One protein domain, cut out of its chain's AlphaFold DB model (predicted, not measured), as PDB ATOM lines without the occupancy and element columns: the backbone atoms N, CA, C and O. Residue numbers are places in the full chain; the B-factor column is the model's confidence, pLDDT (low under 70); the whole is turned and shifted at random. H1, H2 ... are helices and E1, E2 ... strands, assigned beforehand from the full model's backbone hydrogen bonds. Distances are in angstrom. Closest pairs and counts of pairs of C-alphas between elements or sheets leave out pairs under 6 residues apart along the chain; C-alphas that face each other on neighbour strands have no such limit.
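Overview. This is residues 20 to 65 and 296 to 322 of the 1149 residues of the protein "VWFA domain-containing protein" of Flavobacteriaceae bacterium (UniProt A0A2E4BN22). One strongly twisted, curled sheet of six antiparallel strands runs through this domain from edge strand E3 to edge strand E6, and the short helix H2 packs into the curve of the sheet, near E1, E2, E4, E5 and E6. A second, shorter helix, H1, packs on the sheet over E4, and E3 makes the edge farthest from E6. The printed part has 73 residues with two named helices and six named strands, in the chain order E1 H1 E2 H2 E3 E4 E5 E6; the sheet's order is E3 E2 E1 E4 E5 E6, and the class is mixed, helices and strands. The whole is compact, with a radius of gyration of the C-alphas of 10.8 A, and spans 28 by 27 by 20 A.

Arrangement. In the sheet, E1, residues 20 to 26, is antiparallel to E2, residues 39 to 45, with N 23 and O 41 2.9 A apart, within hydrogen-bond range. On the other side of E1 is E4, residues 299 to 302, also antiparallel, with N 24 and O 302 at 2.8 A. E3, residues 61 to 65, is an edge strand antiparallel to E2, with N 61 and O 44 at 2.9 A. E4 forms a hairpin with E5, residues 308 to 312, with N 301 and O 310 at 2.8 A. E5 forms a hairpin with E6, residues 317 to 321, the other edge strand, with N 311 and O 318 at 2.8 A. E4, E5 and E6 make a meander, each strand the antiparallel neighbour of the one before. From edge to edge the strands' lines turn by 104 degrees, and the way across the sheet turns by 53 degrees. H2, residues 50 to 55, is on the sheet; its closest C-alphas to E6 are those of Ala 54 and Trp 317, 5.5 A apart. H1, residues 31 to 34, is on the sheet at a height of 6.5 A, only just over E4, on which 3 of its C-alphas fall; the closest C-alphas of the two are those of Leu 33 and Met 302, 6.7 A apart. H1 and H2 are apart. In H2 every O i to N i+4 pair is within hydrogen-bond range; H1 is too short for such a pair.

Along the chain. E1 begins at C-alpha 20, (-11.834, 25.257, 18.658), and is 18.3 A long; E2 is 18.9 A. H1 is 4.8 A and H2 8.5 A. E3 is 13.3 A, E4 10.4 A and E5 13.0 A. E6 is 13.7 A and ends at C-alpha 321, (-24.890, 12.204, 31.507).

Size, cuts and confidence. The two C-alphas farthest apart are those of Ser 65 and Thr 321, at 30.2 A. Residues 66 to 295 are not printed, and C-alphas 65 and 296 are 14.3 A apart across this cut. The links that are printed whole are tight. The mean pLDDT of the printed part is 83.4; residues 57, 64 to 65 and 305 are under 70.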
ATOM      1  N   GLN A  20     -11.749  24.734  17.283       80.00
ATOM      2  CA  GLN A  20     -11.834  25.257  18.658       80.00
ATOM      3  C   GLN A  20     -13.187  24.860  19.254       80.00
ATOM      4  O   GLN A  20     -14.229  25.215  18.707       80.00
ATOM      5  N   VAL A  21     -13.165  24.169  20.391       83.44
ATOM      6  CA  VAL A  21     -14.362  23.754  21.130       83.44
ATOM      7  C   VAL A  21     -14.412  24.529  22.444       83.44
ATOM      8  O   VAL A  21     -13.570  24.322  23.322       83.44
ATOM      9  N   ASN A  22     -15.386  25.429  22.580       82.75
ATOM     10  CA  ASN A  22     -15.620  26.153  23.828       82.75
ATOM     11  C   ASN A  22     -16.310  25.224  24.830       82.75
ATOM     12  O   ASN A  22     -17.261  24.527  24.482       82.75
ATOM     13  N   VAL A  23     -15.817  25.206  26.066       86.25
ATOM     14  CA  VAL A  23     -16.240  24.266  27.110       86.25
ATOM     15  C   VAL A  23     -16.245  24.928  28.483       86.25
ATOM     16  O   VAL A  23     -15.420  25.792  28.782       86.25
ATOM     17  N   MET A  24     -17.140  24.467  29.349       86.44
ATOM     18  CA  MET A  24     -17.060  24.698  30.787       86.44
ATOM     19  C   MET A  24     -16.140  23.639  31.397       86.44
ATOM     20  O   MET A  24     -16.337  22.445  31.169       86.44
ATOM     21  N   TYR A  25     -15.128  24.063  32.154       89.12
ATOM     22  CA  TYR A  25     -14.174  23.186  32.838       89.12
ATOM     23  C   TYR A  25     -14.356  23.227  34.358       89.12
ATOM     24  O   TYR A  25     -14.468  24.302  34.956       89.12
ATOM     25  N   HIS A  26     -14.305  22.064  35.008       91.88
ATOM     26  CA  HIS A  26     -14.245  21.961  36.464       91.88
ATOM     27  C   HIS A  26     -13.364  20.783  36.904       91.88
ATOM     28  O   HIS A  26     -13.406  19.695  36.338       91.88
ATOM     29  N   SER A  27     -12.526  20.982  37.922       90.44
ATOM     30  CA  SER A  27     -11.395  20.084  38.196       90.44
ATOM     31  C   SER A  27     -11.755  18.740  38.843       90.44
ATOM     32  O   SER A  27     -10.925  17.834  38.819       90.44
ATOM     33  N   THR A  28     -12.947  18.587  39.438       88.69
ATOM     34  CA  THR A  28     -13.277  17.403  40.265       88.69
ATOM     35  C   THR A  28     -14.701  16.857  40.135       88.69
ATOM     36  O   THR A  28     -14.861  15.638  40.169       88.69
ATOM     37  N   SER A  29     -15.719  17.707  39.977       89.12
ATOM     38  CA  SER A  29     -17.138  17.308  39.907       89.12
ATOM     39  C   SER A  29     -17.742  17.614  38.534       89.12
ATOM     40  O   SER A  29     -17.563  18.719  38.018       89.12
ATOM     41  N   SER A  30     -18.455  16.621  37.995       86.38
ATOM     42  CA  SER A  30     -19.391  16.692  36.864       86.38
ATOM     43  C   SER A  30     -20.592  17.579  37.174       86.38
ATOM     44  O   SER A  30     -21.042  18.355  36.341       86.38
ATOM     45  N   ASP A  31     -21.088  17.466  38.396       81.69
ATOM     46  CA  ASP A  31     -22.370  17.992  38.860       81.69
ATOM     47  C   ASP A  31     -22.344  19.526  38.831       81.69
ATOM     48  O   ASP A  31     -23.227  20.150  38.265       81.69
ATOM     49  N   VAL A  32     -21.221  20.125  39.246       82.56
ATOM     50  CA  VAL A  32     -20.957  21.572  39.112       82.56
ATOM     51  C   VAL A  32     -20.995  22.068  37.655       82.56
ATOM     52  O   VAL A  32     -21.211  23.257  37.442       82.56
ATOM     53  N   LEU A  33     -20.788  21.205  36.648       83.38
ATOM     54  CA  LEU A  33     -20.995  21.558  35.234       83.38
ATOM     55  C   LEU A  33     -22.457  21.367  34.809       83.38
ATOM     56  O   LEU A  33     -22.988  22.227  34.114       83.38
ATOM     57  N   CYS A  34     -23.105  20.286  35.254       80.25
ATOM     58  CA  CYS A  34     -24.538  20.041  35.041       80.25
ATOM     59  C   CYS A  34     -25.417  21.164  35.626       80.25
ATOM     60  O   CYS A  34     -26.407  21.550  35.014       80.25
ATOM     61  N   ASP A  35     -24.998  21.756  36.749       73.38
ATOM     62  CA  ASP A  35     -25.602  22.937  37.385       73.38
ATOM     63  C   ASP A  35     -25.336  24.256  36.610       73.38
ATOM     64  O   ASP A  35     -25.622  25.349  37.101       73.38
ATOM     65  N   GLY A  36     -24.723  24.192  35.420       71.75
ATOM     66  CA  GLY A  36     -24.346  25.351  34.598       71.75
ATOM     67  C   GLY A  36     -23.103  26.112  35.080       71.75
ATOM     68  O   GLY A  36     -22.807  27.197  34.574       71.75
ATOM     69  N   GLY A  37     -22.377  25.576  36.064       74.69
ATOM     70  CA  GLY A  37     -21.166  26.168  36.627       74.69
ATOM     71  C   GLY A  37     -19.869  25.749  35.922       74.69
ATOM     72  O   GLY A  37     -19.843  25.309  34.774       74.69
ATOM     73  N   GLY A  38     -18.750  25.914  36.632       82.06
ATOM     74  CA  GLY A  38     -17.398  25.721  36.100       82.06
ATOM     75  C   GLY A  38     -16.749  27.012  35.586       82.06
ATOM     76  O   GLY A  38     -17.232  28.117  35.817       82.06
ATOM     77  N   THR A  39     -15.604  26.870  34.922       82.12
ATOM     78  CA  THR A  39     -14.826  27.972  34.333       82.12
ATOM     79  C   THR A  39     -14.913  27.905  32.806       82.12
ATOM     80  O   THR A  39     -14.520  26.873  32.255       82.12
ATOM     81  N   PRO A  40     -15.377  28.960  32.109       77.62
ATOM     82  CA  PRO A  40     -15.314  29.031  30.652       77.62
ATOM     83  C   PRO A  40     -13.873  28.911  30.146       77.62
ATOM     84  O   PRO A  40     -12.954  29.537  30.680       77.62
ATOM     85  N   THR A  41     -13.661  28.077  29.131       82.44
ATOM     86  CA  THR A  41     -12.372  27.908  28.457       82.44
ATOM     87  C   THR A  41     -12.574  27.321  27.054       82.44
ATOM     88  O   THR A  41     -13.706  27.131  26.604       82.44
ATOM     89  N   ALA A  42     -11.487  27.022  26.345       82.50
ATOM     90  CA  ALA A  42     -11.536  26.336  25.060       82.50
ATOM     91  C   ALA A  42     -10.481  25.228  24.950       82.50
ATOM     92  O   ALA A  42      -9.338  25.376  25.396       82.50
ATOM     93  N   ILE A  43     -10.883  24.130  24.310       86.50
ATOM     94  CA  ILE A  43     -10.009  23.050  23.854       86.50
ATOM     95  C   ILE A  43      -9.762  23.253  22.363       86.50
ATOM     96  O   ILE A  43     -10.702  23.364  21.576       86.50
ATOM     97  N   PHE A  44      -8.497  23.255  21.964       84.06
ATOM     98  CA  PHE A  44      -8.099  23.352  20.565       84.06
ATOM     99  C   PHE A  44      -7.649  21.974  20.068       84.06
ATOM    100  O   PHE A  44      -6.806  21.321  20.693       84.06
ATOM    101  N   ALA A  45      -8.242  21.512  18.968       84.31
ATOM    102  CA  ALA A  45      -8.151  20.134  18.485       84.31
ATOM    103  C   ALA A  45      -8.254  20.060  16.948       84.31
ATOM    104  O   ALA A  45      -8.328  21.077  16.266       84.31
ATOM    105  N   ASN A  46      -8.312  18.845  16.395       83.12
ATOM    106  CA  ASN A  46      -8.681  18.599  14.989       83.12
ATOM    107  C   ASN A  46     -10.146  18.133  14.836       83.12
ATOM    108  O   ASN A  46     -10.534  17.569  13.814       83.12
ATOM    109  N   ASN A  47     -10.940  18.311  15.891       83.56
ATOM    110  CA  ASN A  47     -12.277  17.761  16.069       83.56
ATOM    111  C   ASN A  47     -13.203  18.873  16.573       83.56
ATOM    112  O   ASN A  47     -12.889  19.523  17.563       83.56
ATOM    113  N   ALA A  48     -14.340  19.064  15.903       81.31
ATOM    114  CA  ALA A  48     -15.248  20.193  16.128       81.31
ATOM    115  C   ALA A  48     -16.241  20.006  17.298       81.31
ATOM    116  O   ALA A  48     -17.201  20.761  17.400       81.31
ATOM    117  N   SER A  49     -16.047  18.992  18.150       86.50
ATOM    118  CA  SER A  49     -16.832  18.807  19.379       86.50
ATOM    119  C   SER A  49     -16.077  17.993  20.432       86.50
ATOM    120  O   SER A  49     -15.318  17.079  20.096       86.50
ATOM    121  N   LEU A  50     -16.346  18.259  21.707       87.25
ATOM    122  CA  LEU A  50     -15.882  17.527  22.884       87.25
ATOM    123  C   LEU A  50     -16.262  16.044  22.801       87.25
ATOM    124  O   LEU A  50     -15.436  15.174  23.068       87.25
ATOM    125  N   SER A  51     -17.473  15.750  22.325       87.25
ATOM    126  CA  SER A  51     -17.949  14.386  22.074       87.25
ATOM    127  C   SER A  51     -17.106  13.639  21.029       87.25
ATOM    128  O   SER A  51     -16.801  12.456  21.205       87.25
ATOM    129  N   SER A  52     -16.658  14.318  19.965       86.56
ATOM    130  CA  SER A  52     -15.815  13.710  18.925       86.56
ATOM    131  C   SER A  52     -14.324  13.674  19.291       86.56
ATOM    132  O   SER A  52     -13.644  12.725  18.890       86.56
ATOM    133  N   ILE A  53     -13.848  14.625  20.111       88.25
ATOM    134  CA  ILE A  53     -12.541  14.607  20.796       88.25
ATOM    135  C   ILE A  53     -12.453  13.401  21.742       88.25
ATOM    136  O   ILE A  53     -11.485  12.643  21.691       88.25
ATOM    137  N   ALA A  54     -13.473  13.188  22.577       86.94
ATOM    138  CA  ALA A  54     -13.511  12.086  23.534       86.94
ATOM    139  C   ALA A  54     -13.548  10.712  22.843       86.94
ATOM    140  O   ALA A  54     -12.891   9.773  23.293       86.94
ATOM    141  N   ALA A  55     -14.266  10.608  21.719       85.38
ATOM    142  CA  ALA A  55     -14.318   9.397  20.901       85.38
ATOM    143  C   ALA A  55     -13.029   9.129  20.092       85.38
ATOM    144  O   ALA A  55     -12.760   7.980  19.745       85.38
ATOM    145  N   ASN A  56     -12.234  10.161  19.782       80.62
ATOM    146  CA  ASN A  56     -10.998  10.057  18.997       80.62
ATOM    147  C   ASN A  56      -9.851  10.797  19.709       80.62
ATOM    148  O   ASN A  56      -9.531  11.925  19.329       80.62
ATOM    149  N   PRO A  57      -9.206  10.188  20.724       65.56
ATOM    150  CA  PRO A  57      -8.156  10.850  21.495       65.56
ATOM    151  C   PRO A  57      -6.945  11.213  20.617       65.56
ATOM    152  O   PRO A  57      -6.121  10.367  20.270       65.56
ATOM    153  N   GLN A  58      -6.843  12.498  20.278       71.25
ATOM    154  CA  GLN A  58      -5.691  13.128  19.628       71.25
ATOM    155  C   GLN A  58      -4.974  14.074  20.603       71.25
ATOM    156  O   GLN A  58      -5.421  14.287  21.731       71.25
ATOM    157  N   THR A  59      -3.861  14.672  20.171       74.44
ATOM    158  CA  THR A  59      -3.251  15.795  20.894       74.44
ATOM    159  C   THR A  59      -4.233  16.964  20.941       74.44
ATOM    160  O   THR A  59      -4.690  17.426  19.896       74.44
ATOM    161  N   VAL A  60      -4.535  17.441  22.147       83.75
ATOM    162  CA  VAL A  60      -5.445  18.563  22.406       83.75
ATOM    163  C   VAL A  60      -4.753  19.620  23.257       83.75
ATOM    164  O   VAL A  60      -4.005  19.289  24.183       83.75
ATOM    165  N   TYR A  61      -5.001  20.886  22.936       85.38
ATOM    166  CA  TYR A  61      -4.304  22.029  23.518       85.38
ATOM    167  C   TYR A  61      -5.239  22.948  24.311       85.38
ATOM    168  O   TYR A  61      -6.420  23.083  23.989       85.38
ATOM    169  N   ALA A  62      -4.693  23.590  25.341       82.12
ATOM    170  CA  ALA A  62      -5.403  24.526  26.205       82.12
ATOM    171  C   ALA A  62      -5.403  25.963  25.657       82.12
ATOM    172  O   ALA A  62      -4.442  26.399  25.010       82.12
ATOM    173  N   ALA A  63      -6.441  26.717  26.014       75.81
ATOM    174  CA  ALA A  63      -6.511  28.164  25.843       75.81
ATOM    175  C   ALA A  63      -5.351  28.934  26.512       75.81
ATOM    176  O   ALA A  63      -4.839  28.555  27.568       75.81
ATOM    177  N   GLY A  64      -4.963  30.039  25.874       66.06
ATOM    178  CA  GLY A  64      -4.158  31.130  26.422       66.06
ATOM    179  C   GLY A  64      -5.033  32.306  26.879       66.06
ATOM    180  O   GLY A  64      -6.180  32.114  27.276       66.06
ATOM    181  N   SER A  65      -4.493  33.527  26.831       61.19
ATOM    182  CA  SER A  65      -5.218  34.752  27.199       61.19
ATOM    183  C   SER A  65      -6.330  35.131  26.206       61.19
ATOM    184  O   SER A  65      -6.310  34.741  25.035       61.19
ATOM    185  N   ILE A 296      -4.366  20.211  27.807       88.19
ATOM    186  CA  ILE A 296      -5.521  20.537  28.657       88.19
ATOM    187  C   ILE A 296      -5.364  19.937  30.073       88.19
ATOM    188  O   ILE A 296      -4.843  18.821  30.205       88.19
ATOM    189  N   PRO A 297      -5.790  20.640  31.144       89.81
ATOM    190  CA  PRO A 297      -5.711  20.122  32.510       89.81
ATOM    191  C   PRO A 297      -6.626  18.907  32.732       89.81
ATOM    192  O   PRO A 297      -7.612  18.706  32.024       89.81
ATOM    193  N   SER A 298      -6.310  18.085  33.733       91.50
ATOM    194  CA  SER A 298      -7.157  16.955  34.132       91.50
ATOM    195  C   SER A 298      -8.403  17.427  34.883       91.50
ATOM    196  O   SER A 298      -8.274  18.194  35.839       91.50
ATOM    197  N   GLY A 299      -9.576  16.921  34.511       91.94
ATOM    198  CA  GLY A 299     -10.857  17.263  35.129       91.94
ATOM    199  C   GLY A 299     -12.034  17.021  34.186       91.94
ATOM    200  O   GLY A 299     -11.892  16.380  33.142       91.94
ATOM    201  N   TRP A 300     -13.195  17.543  34.564       93.62
ATOM    202  CA  TRP A 300     -14.426  17.483  33.786       93.62
ATOM    203  C   TRP A 300     -14.541  18.660  32.821       93.62
ATOM    204  O   TRP A 300     -14.156  19.788  33.136       93.62
ATOM    205  N   TYR A 301     -15.129  18.372  31.669       91.75
ATOM    206  CA  TYR A 301     -15.442  19.299  30.594       91.75
ATOM    207  C   TYR A 301     -16.880  19.074  30.128       91.75
ATOM    208  O   TYR A 301     -17.355  17.938  30.127       91.75
ATOM    209  N   MET A 302     -17.561  20.130  29.696       88.69
ATOM    210  CA  MET A 302     -18.893  20.062  29.089       88.69
ATOM    211  C   MET A 302     -19.018  21.166  28.036       88.69
ATOM    212  O   MET A 302     -18.515  22.268  28.259       88.69
ATOM    213  N   GLU A 303     -19.660  20.907  26.898       85.69
ATOM    214  CA  GLU A 303     -20.023  21.992  25.975       85.69
ATOM    215  C   GLU A 303     -21.162  22.830  26.594       85.69
ATOM    216  O   GLU A 303     -22.047  22.259  27.236       85.69
ATOM    217  N   PRO A 304     -21.172  24.173  26.460       74.12
ATOM    218  CA  PRO A 304     -22.222  25.001  27.049       74.12
ATOM    219  C   PRO A 304     -23.618  24.629  26.522       74.12
ATOM    220  O   PRO A 304     -23.936  24.875  25.360       74.12
ATOM    221  N   GLY A 305     -24.455  24.059  27.394       68.44
ATOM    222  CA  GLY A 305     -25.807  23.595  27.060       68.44
ATOM    223  C   GLY A 305     -25.916  22.136  26.592       68.44
ATOM    224  O   GLY A 305     -27.015  21.721  26.230       68.44
ATOM    225  N   ASP A 306     -24.828  21.360  26.605       75.94
ATOM    226  CA  ASP A 306     -24.873  19.896  26.450       75.94
ATOM    227  C   ASP A 306     -25.271  19.212  27.778       75.94
ATOM    228  O   ASP A 306     -25.165  19.799  28.855       75.94
ATOM    229  N   SER A 307     -25.733  17.961  27.709       76.00
ATOM    230  CA  SER A 307     -26.109  17.135  28.864       76.00
ATOM    231  C   SER A 307     -25.086  16.054  29.221       76.00
ATOM    232  O   SER A 307     -25.322  15.267  30.143       76.00
ATOM    233  N   VAL A 308     -23.959  15.970  28.506       82.94
ATOM    234  CA  VAL A 308     -22.913  14.968  28.747       82.94
ATOM    235  C   VAL A 308     -21.627  15.632  29.225       82.94
ATOM    236  O   VAL A 308     -20.930  16.318  28.483       82.94
ATOM    237  N   THR A 309     -21.261  15.356  30.475       88.69
ATOM    238  CA  THR A 309     -19.952  15.735  31.014       88.69
ATOM    239  C   THR A 309     -18.898  14.702  30.617       88.69
ATOM    240  O   THR A 309     -19.144  13.492  30.632       88.69
ATOM    241  N   TYR A 310     -17.701  15.174  30.273       91.50
ATOM    242  CA  TYR A 310     -16.565  14.372  29.828       91.50
ATOM    243  C   TYR A 310     -15.357  14.597  30.748       91.50
ATOM    244  O   TYR A 310     -14.818  15.697  30.832       91.50
ATOM    245  N   ASN A 311     -14.911  13.548  31.436       92.81
ATOM    246  CA  ASN A 311     -13.757  13.565  32.330       92.81
ATOM    247  C   ASN A 311     -12.487  13.146  31.582       92.81
ATOM    248  O   ASN A 311     -12.384  12.003  31.119       92.81
ATOM    249  N   TRP A 312     -11.516  14.055  31.510       92.44
ATOM    250  CA  TRP A 312     -10.161  13.796  31.035       92.44
ATOM    251  C   TRP A 312      -9.218  13.578  32.220       92.44
ATOM    252  O   TRP A 312      -8.884  14.509  32.955       92.44
ATOM    253  N   ASN A 313      -8.709  12.355  32.371       88.94
ATOM    254  CA  ASN A 313      -7.796  12.010  33.468       88.94
ATOM    255  C   ASN A 313      -6.303  12.269  33.155       88.94
ATOM    256  O   ASN A 313      -5.432  11.817  33.897       88.94
ATOM    257  N   GLY A 314      -5.993  12.945  32.041       85.12
ATOM    258  CA  GLY A 314      -4.627  13.120  31.528       85.12
ATOM    259  C   GLY A 314      -4.138  12.017  30.576       85.12
ATOM    260  O   GLY A 314      -3.068  12.164  29.990       85.12
ATOM    261  N   THR A 315      -4.896  10.926  30.403       82.81
ATOM    262  CA  THR A 315      -4.546   9.805  29.500       82.81
ATOM    263  C   THR A 315      -5.724   9.237  28.704       82.81
ATOM    264  O   THR A 315      -5.525   8.745  27.595       82.81
ATOM    265  N   ALA A 316      -6.937   9.294  29.251       86.25
ATOM    266  CA  ALA A 316      -8.155   8.779  28.644       86.25
ATOM    267  C   ALA A 316      -9.361   9.656  29.007       86.25
ATOM    268  O   ALA A 316      -9.395  10.292  30.066       86.25
ATOM    269  N   TRP A 317     -10.355   9.637  28.122       91.19
ATOM    270  CA  TRP A 317     -11.671  10.220  28.344       91.19
ATOM    271  C   TRP A 317     -12.642   9.189  28.929       91.19
ATOM    272  O   TRP A 317     -12.593   8.002  28.602       91.19
ATOM    273  N   SER A 318     -13.554   9.668  29.764       90.12
ATOM    274  CA  SER A 318     -14.757   8.965  30.226       90.12
ATOM    275  C   SER A 318     -15.909   9.973  30.291       90.12
ATOM    276  O   SER A 318     -15.654  11.172  30.201       90.12
ATOM    277  N   SER A 319     -17.160   9.531  30.409       88.25
ATOM    278  CA  SER A 319     -18.315  10.439  30.386       88.25
ATOM    279  C   SER A 319     -19.405  10.067  31.385       88.25
ATOM    280  O   SER A 319     -19.458   8.944  31.891       88.25
ATOM    281  N   THR A 320     -20.267  11.031  31.702       85.44
ATOM    282  CA  THR A 320     -21.452  10.864  32.552       85.44
ATOM    283  C   THR A 320     -22.522  11.862  32.114       85.44
ATOM    284  O   THR A 320     -22.255  13.059  32.000       85.44
ATOM    285  N   THR A 321     -23.727  11.366  31.833       81.88
ATOM    286  CA  THR A 321     -24.890  12.204  31.507       81.88
ATOM    287  C   THR A 321     -25.426  12.857  32.774       81.88
ATOM    288  O   THR A 321     -25.579  12.179  33.792       81.88
ATOM    289  N   CYS A 322     -25.744  14.144  32.699       78.25
ATOM    290  CA  CYS A 322     -26.410  14.875  33.764       78.25
ATOM    291  C   CYS A 322     -27.790  14.270  34.070       78.25
ATOM    292  O   CYS A 322     -28.504  13.809  33.171       78.25
TER     293      CYS A 322